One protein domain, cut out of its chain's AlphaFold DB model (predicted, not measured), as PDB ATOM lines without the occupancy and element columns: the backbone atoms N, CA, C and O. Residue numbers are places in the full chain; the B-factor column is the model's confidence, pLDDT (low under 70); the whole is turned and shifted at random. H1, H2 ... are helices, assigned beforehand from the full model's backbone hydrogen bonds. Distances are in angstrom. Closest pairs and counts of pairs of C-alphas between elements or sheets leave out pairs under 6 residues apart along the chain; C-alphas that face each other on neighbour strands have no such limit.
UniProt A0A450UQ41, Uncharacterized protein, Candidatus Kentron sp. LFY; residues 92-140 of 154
ATOM      1  N   ASN A  92     -25.444 -25.967  16.679       75.06
ATOM      2  CA  ASN A  92     -26.019 -24.677  17.047       75.06
ATOM      3  C   ASN A  92     -25.626 -23.630  15.998       75.06
ATOM      4  O   ASN A  92     -24.492 -23.613  15.518       75.06
ATOM      5  N   PHE A  93     -26.568 -22.756  15.671       78.94
ATOM      6  CA  PHE A  93     -26.332 -21.602  14.827       78.94
ATOM      7  C   PHE A  93     -25.362 -20.638  15.493       78.94
ATOM      8  O   PHE A  93     -25.429 -20.389  16.697       78.94
ATOM      9  N   THR A  94     -24.470 -20.071  14.691       82.12
ATOM     10  CA  THR A  94     -23.675 -18.916  15.099       82.12
ATOM     11  C   THR A  94     -24.553 -17.667  15.158       82.12
ATOM     12  O   THR A  94     -25.688 -17.648  14.671       82.12
ATOM     13  N   ARG A  95     -24.035 -16.591  15.750       81.31
ATOM     14  CA  ARG A  95     -24.727 -15.297  15.757       81.31
ATOM     15  C   ARG A  95     -25.002 -14.819  14.330       81.31
ATOM     16  O   ARG A  95     -26.069 -14.275  14.055       81.31
ATOM     17  N   GLU A  96     -24.055 -15.054  13.427       81.69
ATOM     18  CA  GLU A  96     -24.161 -14.737  12.007       81.69
ATOM     19  C   GLU A  96     -25.258 -15.559  11.316       81.69
ATOM     20  O   GLU A  96     -26.027 -14.998  10.537       81.69
ATOM     21  N   ASP A  97     -25.391 -16.849  11.643       82.12
ATOM     22  CA  ASP A  97     -26.452 -17.709  11.101       82.12
ATOM     23  C   ASP A  97     -27.842 -17.256  11.572       82.12
ATOM     24  O   ASP A  97     -28.775 -17.185  10.772       82.12
ATOM     25  N   VAL A  98     -27.983 -16.878  12.851       80.50
ATOM     26  CA  VAL A  98     -29.237 -16.304  13.374       80.50
ATOM     27  C   VAL A  98     -29.540 -14.969  12.687       80.50
ATOM     28  O   VAL A  98     -30.680 -14.722  12.301       80.50
ATOM     29  N   ALA A  99     -28.531 -14.122  12.462       82.12
ATOM     30  CA  ALA A  99     -28.720 -12.868  11.738       82.12
ATOM     31  C   ALA A  99     -29.178 -13.098  10.289       82.12
ATOM     32  O   ALA A  99     -30.103 -12.435   9.815       82.12
ATOM     33  N   ALA A 100     -28.568 -14.065   9.598       84.38
ATOM     34  CA  ALA A 100     -28.938 -14.446   8.241       84.38
ATOM     35  C   ALA A 100     -30.364 -15.016   8.177       84.38
ATOM     36  O   ALA A 100     -31.126 -14.650   7.282       84.38
ATOM     37  N   LEU A 101     -30.751 -15.839   9.155       83.88
ATOM     38  CA  LEU A 101     -32.097 -16.399   9.280       83.88
ATOM     39  C   LEU A 101     -33.160 -15.300   9.447       83.88
ATOM     40  O   LEU A 101     -34.177 -15.301   8.754       83.88
ATOM     41  N   TYR A 102     -32.909 -14.317  10.317       80.88
ATOM     42  CA  TYR A 102     -33.813 -13.178  10.512       80.88
ATOM     43  C   TYR A 102     -33.857 -12.255   9.290       80.88
ATOM     44  O   TYR A 102     -34.917 -11.711   8.972       80.88
ATOM     45  N   ALA A 103     -32.741 -12.096   8.573       83.12
ATOM     46  CA  ALA A 103     -32.701 -11.331   7.331       83.12
ATOM     47  C   ALA A 103     -33.542 -11.991   6.226       83.12
ATOM     48  O   ALA A 103     -34.313 -11.295   5.565       83.12
ATOM     49  N   GLN A 104     -33.455 -13.317   6.064       83.88
ATOM     50  CA  GLN A 104     -34.304 -14.077   5.135       83.88
ATOM     51  C   GLN A 104     -35.784 -13.944   5.510       83.88
ATOM     52  O   GLN A 104     -36.601 -13.571   4.674       83.88
ATOM     53  N   HIS A 105     -36.120 -14.116   6.792       83.44
ATOM     54  CA  HIS A 105     -37.494 -13.940   7.270       83.44
ATOM     55  C   HIS A 105     -38.026 -12.522   7.030       83.44
ATOM     56  O   HIS A 105     -39.185 -12.350   6.653       83.44
ATOM     57  N   SER A 106     -37.187 -11.498   7.209       82.88
ATOM     58  CA  SER A 106     -37.552 -10.100   6.929       82.88
ATOM     59  C   SER A 106     -37.832  -9.871   5.444       82.88
ATOM     60  O   SER A 106     -38.745  -9.123   5.104       82.88
ATOM     61  N   GLN A 107     -37.065 -10.515   4.559       83.44
ATOM     62  CA  GLN A 107     -37.273 -10.448   3.111       83.44
ATOM     63  C   GLN A 107     -38.564 -11.158   2.692       83.44
ATOM     64  O   GLN A 107     -39.315 -10.612   1.885       83.44
ATOM     65  N   ASP A 108     -38.851 -12.321   3.277       81.94
ATOM     66  CA  ASP A 108     -40.009 -13.142   2.910       81.94
ATOM     67  C   ASP A 108     -41.331 -12.599   3.471       81.94
ATOM     68  O   ASP A 108     -42.370 -12.670   2.812       81.94
ATOM     69  N   THR A 109     -41.314 -12.048   4.687       82.06
ATOM     70  CA  THR A 109     -42.533 -11.597   5.387       82.06
ATOM     71  C   THR A 109     -42.712 -10.081   5.409       82.06
ATOM     72  O   THR A 109     -43.797  -9.595   5.731       82.06
ATOM     73  N   GLY A 110     -41.660  -9.315   5.101       79.69
ATOM     74  CA  GLY A 110     -41.633  -7.860   5.278       79.69
ATOM     75  C   GLY A 110     -41.582  -7.412   6.744       79.69
ATOM     76  O   GLY A 110     -41.695  -6.217   7.021       79.69
ATOM     77  N   GLN A 111     -41.440  -8.343   7.694       77.00
ATOM     78  CA  GLN A 111     -41.338  -8.032   9.115       77.00
ATOM     79  C   GLN A 111     -39.987  -7.374   9.413       77.00
ATOM     80  O   GLN A 111     -38.938  -7.972   9.199       77.00
ATOM     81  N   VAL A 112     -40.015  -6.148   9.935       77.62
ATOM     82  CA  VAL A 112     -38.809  -5.435  10.375       77.62
ATOM     83  C   VAL A 112     -38.532  -5.783  11.835       77.62
ATOM     84  O   VAL A 112     -39.426  -5.695  12.677       77.62
ATOM     85  N   PHE A 113     -37.294  -6.167  12.135       76.69
ATOM     86  CA  PHE A 113     -36.828  -6.405  13.499       76.69
ATOM     87  C   PHE A 113     -36.053  -5.193  14.022       76.69
ATOM     88  O   PHE A 113     -35.330  -4.542  13.268       76.69
ATOM     89  N   GLU A 114     -36.211  -4.889  15.311       77.62
ATOM     90  CA  GLU A 114     -35.468  -3.811  15.967       77.62
ATOM     91  C   GLU A 114     -33.976  -4.152  16.113       77.62
ATOM     92  O   GLU A 114     -33.575  -5.319  16.211       77.62
ATOM     93  N   GLU A 115     -33.142  -3.112  16.150       70.81
ATOM     94  CA  GLU A 115     -31.702  -3.241  16.363       70.81
ATOM     95  C   GLU A 115     -31.433  -3.842  17.758       70.81
ATOM     96  O   GLU A 115     -31.965  -3.377  18.763       70.81
ATOM     97  N   GLY A 116     -30.650  -4.926  17.820       75.12
ATOM     98  CA  GLY A 116     -30.376  -5.675  19.056       75.12
ATOM     99  C   GLY A 116     -31.286  -6.887  19.317       75.12
ATOM    100  O   GLY A 116     -30.975  -7.692  20.193       75.12
ATOM    101  N   VAL A 117     -32.353  -7.101  18.532       79.94
ATOM    102  CA  VAL A 117     -33.200  -8.311  18.658       79.94
ATOM    103  C   VAL A 117     -32.404  -9.583  18.379       79.94
ATOM    104  O   VAL A 117     -32.582 -10.583  19.067       79.94
ATOM    105  N   ILE A 118     -31.500  -9.541  17.401       78.50
ATOM    106  CA  ILE A 118     -30.660 -10.686  17.023       78.50
ATOM    107  C   ILE A 118     -29.709 -11.056  18.167       78.50
ATOM    108  O   ILE A 118     -29.569 -12.236  18.483       78.50
ATOM    109  N   ASP A 119     -29.119 -10.058  18.831       77.88
ATOM    110  CA  ASP A 119     -28.240 -10.259  19.989       77.88
ATOM    111  C   ASP A 119     -29.006 -10.849  21.170       77.88
ATOM    112  O   ASP A 119     -28.584 -11.846  21.751       77.88
ATOM    113  N   TYR A 120     -30.190 -10.302  21.456       77.69
ATOM    114  CA  TYR A 120     -31.065 -10.815  22.502       77.69
ATOM    115  C   TYR A 120     -31.503 -12.262  22.233       77.69
ATOM    116  O   TYR A 120     -31.455 -13.109  23.124       77.69
ATOM    117  N   VAL A 121     -31.916 -12.575  21.002       79.06
ATOM    118  CA  VAL A 121     -32.315 -13.936  20.619       79.06
ATOM    119  C   VAL A 121     -31.123 -14.877  20.715       79.06
ATOM    120  O   VAL A 121     -31.264 -15.968  21.261       79.06
ATOM    121  N   PHE A 122     -29.942 -14.473  20.253       76.25
ATOM    122  CA  PHE A 122     -28.748 -15.301  20.358       76.25
ATOM    123  C   PHE A 122     -28.379 -15.590  21.823       76.25
ATOM    124  O   PHE A 122     -28.223 -16.754  22.181       76.25
ATOM    125  N   GLU A 123     -28.364 -14.577  22.695       78.69
ATOM    126  CA  GLU A 123     -28.097 -14.742  24.133       78.69
ATOM    127  C   GLU A 123     -29.115 -15.653  24.840       78.69
ATOM    128  O   GLU A 123     -28.756 -16.400  25.750       78.69
ATOM    129  N   GLN A 124     -30.391 -15.611  24.442       75.12
ATOM    130  CA  GLN A 124     -31.443 -16.440  25.047       75.12
ATOM    131  C   GLN A 124     -31.488 -17.872  24.501       75.12
ATOM    132  O   GLN A 124     -32.045 -18.766  25.147       75.12
ATOM    133  N   THR A 125     -30.968 -18.095  23.294       72.38
ATOM    134  CA  THR A 125     -31.095 -19.377  22.587       72.38
ATOM    135  C   THR A 125     -29.790 -20.151  22.522       72.38
ATOM    136  O   THR A 125     -29.837 -21.354  22.271       72.38
ATOM    137  N   ASP A 126     -28.654 -19.493  22.769       72.62
ATOM    138  CA  ASP A 126     -27.301 -20.047  22.639       72.62
ATOM    139  C   ASP A 126     -27.094 -20.736  21.273       72.62
ATOM    140  O   ASP A 126     -26.470 -21.792  21.148       72.62
ATOM    141  N   GLY A 127     -27.736 -20.180  20.238       70.00
ATOM    142  CA  GLY A 127     -27.718 -20.718  18.881       70.00
ATOM    143  C   GLY A 127     -28.614 -21.938  18.638       70.00
ATOM    144  O   GLY A 127     -28.567 -22.501  17.550       70.00
ATOM    145  N   GLN A 128     -29.444 -22.378  19.590       70.12
ATOM    146  CA  GLN A 128     -30.309 -23.550  19.388       70.12
ATOM    147  C   GLN A 128     -31.300 -23.322  18.232       70.12
ATOM    148  O   GLN A 128     -32.191 -22.478  18.380       70.12
ATOM    149  N   PRO A 129     -31.220 -24.099  17.130       70.88
ATOM    150  CA  PRO A 129     -31.950 -23.823  15.895       70.88
ATOM    151  C   PRO A 129     -33.452 -23.660  16.082       70.88
ATOM    152  O   PRO A 129     -34.044 -22.736  15.548       70.88
ATOM    153  N   TRP A 130     -34.086 -24.517  16.887       65.06
ATOM    154  CA  TRP A 130     -35.535 -24.479  17.107       65.06
ATOM    155  C   TRP A 130     -35.993 -23.338  18.026       65.06
ATOM    156  O   TRP A 130     -37.178 -23.013  18.047       65.06
ATOM    157  N   ARG A 131     -35.083 -22.734  18.802       64.44
ATOM    158  CA  ARG A 131     -35.393 -21.601  19.690       64.44
ATOM    159  C   ARG A 131     -35.082 -20.258  19.045       64.44
ATOM    160  O   ARG A 131     -35.730 -19.275  19.385       64.44
ATOM    161  N   SER A 132     -34.096 -20.225  18.153       66.69
ATOM    162  CA  SER A 132     -33.699 -19.040  17.398       66.69
ATOM    163  C   SER A 132     -34.544 -18.819  16.147       66.69
ATOM    164  O   SER A 132     -34.328 -17.835  15.453       66.69
ATOM    165  N   MET A 133     -35.527 -19.679  15.854       66.94
ATOM    166  CA  MET A 133     -36.452 -19.430  14.750       66.94
ATOM    167  C   MET A 133     -37.253 -18.137  14.984       66.94
ATOM    168  O   MET A 133     -37.862 -17.981  16.052       66.94
ATOM    169  N   PRO A 134     -37.340 -17.241  13.982       60.34
ATOM    170  CA  PRO A 134     -38.231 -16.092  14.035       60.34
ATOM    171  C   PRO A 134     -39.687 -16.576  14.054       60.34
ATOM    172  O   PRO A 134     -40.293 -16.892  13.035       60.34
ATOM    173  N   SER A 135     -40.269 -16.656  15.250       59.28
ATOM    174  CA  SER A 135     -41.703 -16.882  15.415       59.28
ATOM    175  C   SER A 135     -42.424 -15.537  15.361       59.28
ATOM    176  O   SER A 135     -42.122 -14.616  16.122       59.28
ATOM    177  N   ALA A 136     -43.398 -15.417  14.463       45.81
ATOM    178  CA  ALA A 136     -44.140 -14.184  14.182       45.81
ATOM    179  C   ALA A 136     -45.012 -13.649  15.349       45.81
ATOM    180  O   ALA A 136     -45.851 -12.780  15.133       45.81
ATOM    181  N   THR A 137     -44.841 -14.121  16.593       40.03
ATOM    182  CA  THR A 137     -45.806 -13.877  17.687       40.03
ATOM    183  C   THR A 137     -45.201 -13.264  18.951       40.03
ATOM    184  O   THR A 137     -45.822 -13.288  20.010       40.03
ATOM    185  N   ARG A 138     -44.031 -12.626  18.892       39.41
ATOM    186  CA  ARG A 138     -43.629 -11.750  20.001       39.41
ATOM    187  C   ARG A 138     -43.209 -10.388  19.490       39.41
ATOM    188  O   ARG A 138     -42.036 -10.110  19.290       39.41
ATOM    189  N   SER A 139     -44.217  -9.538  19.303       36.81
ATOM    190  CA  SER A 139     -44.060  -8.092  19.381       36.81
ATOM    191  C   SER A 139     -43.291  -7.770  20.661       36.81
ATOM    192  O   SER A 139     -43.823  -7.899  21.768       36.81
ATOM    193  N   VAL A 140     -42.015  -7.432  20.509       38.94
ATOM    194  CA  VAL A 140     -41.216  -6.834  21.568       38.94
ATOM    195  C   VAL A 140     -41.760  -5.417  21.748       38.94
ATOM    196  O   VAL A 140     -41.540  -4.539  20.930       38.94
TER     197      VAL A 140
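This is residues 92 to 140 of the 154 residues of an uncharacterized protein of Candidatus Kentron sp. LFY (UniProt A0A450UQ41). A long helix, H1, packs at a steep angle on a shorter one, H2, and a long tail with no named element, residues 126 to 140, folds back along the pair. The 49 printed residues hold two named helices, H1 then H2, and no named strand; the class is all helix, though under half of the residues, 24, are in named elements. The whole is compact and rounded, with a radius of gyration of the C-alphas of 9.8 A and spans of 26 by 19 by 18 A.

H1, residues 95 to 109, and H2, residues 117 to 125, touch, closest at the C-alphas of Ala 99 and Ile 118, 6.0 A apart. They run opposite ways at a steep tilt of 57 degrees. In both helices every O i to N i+4 pair is within hydrogen-bond range.

H1 measures 20.9 A from C-alpha 95 at (-24.727, -15.297, 15.757) to C-alpha 109. H2 measures 11.9 A and ends at C-alpha 125, (-31.095, -19.377, 22.587).

The C-alphas farthest apart, of Asn 92 and Gly 110, are 25.8 A apart. The printed part has no cut. The link from H1 to H2 is short, with 7 residues. Residues 130 to 140 have pLDDT under 70.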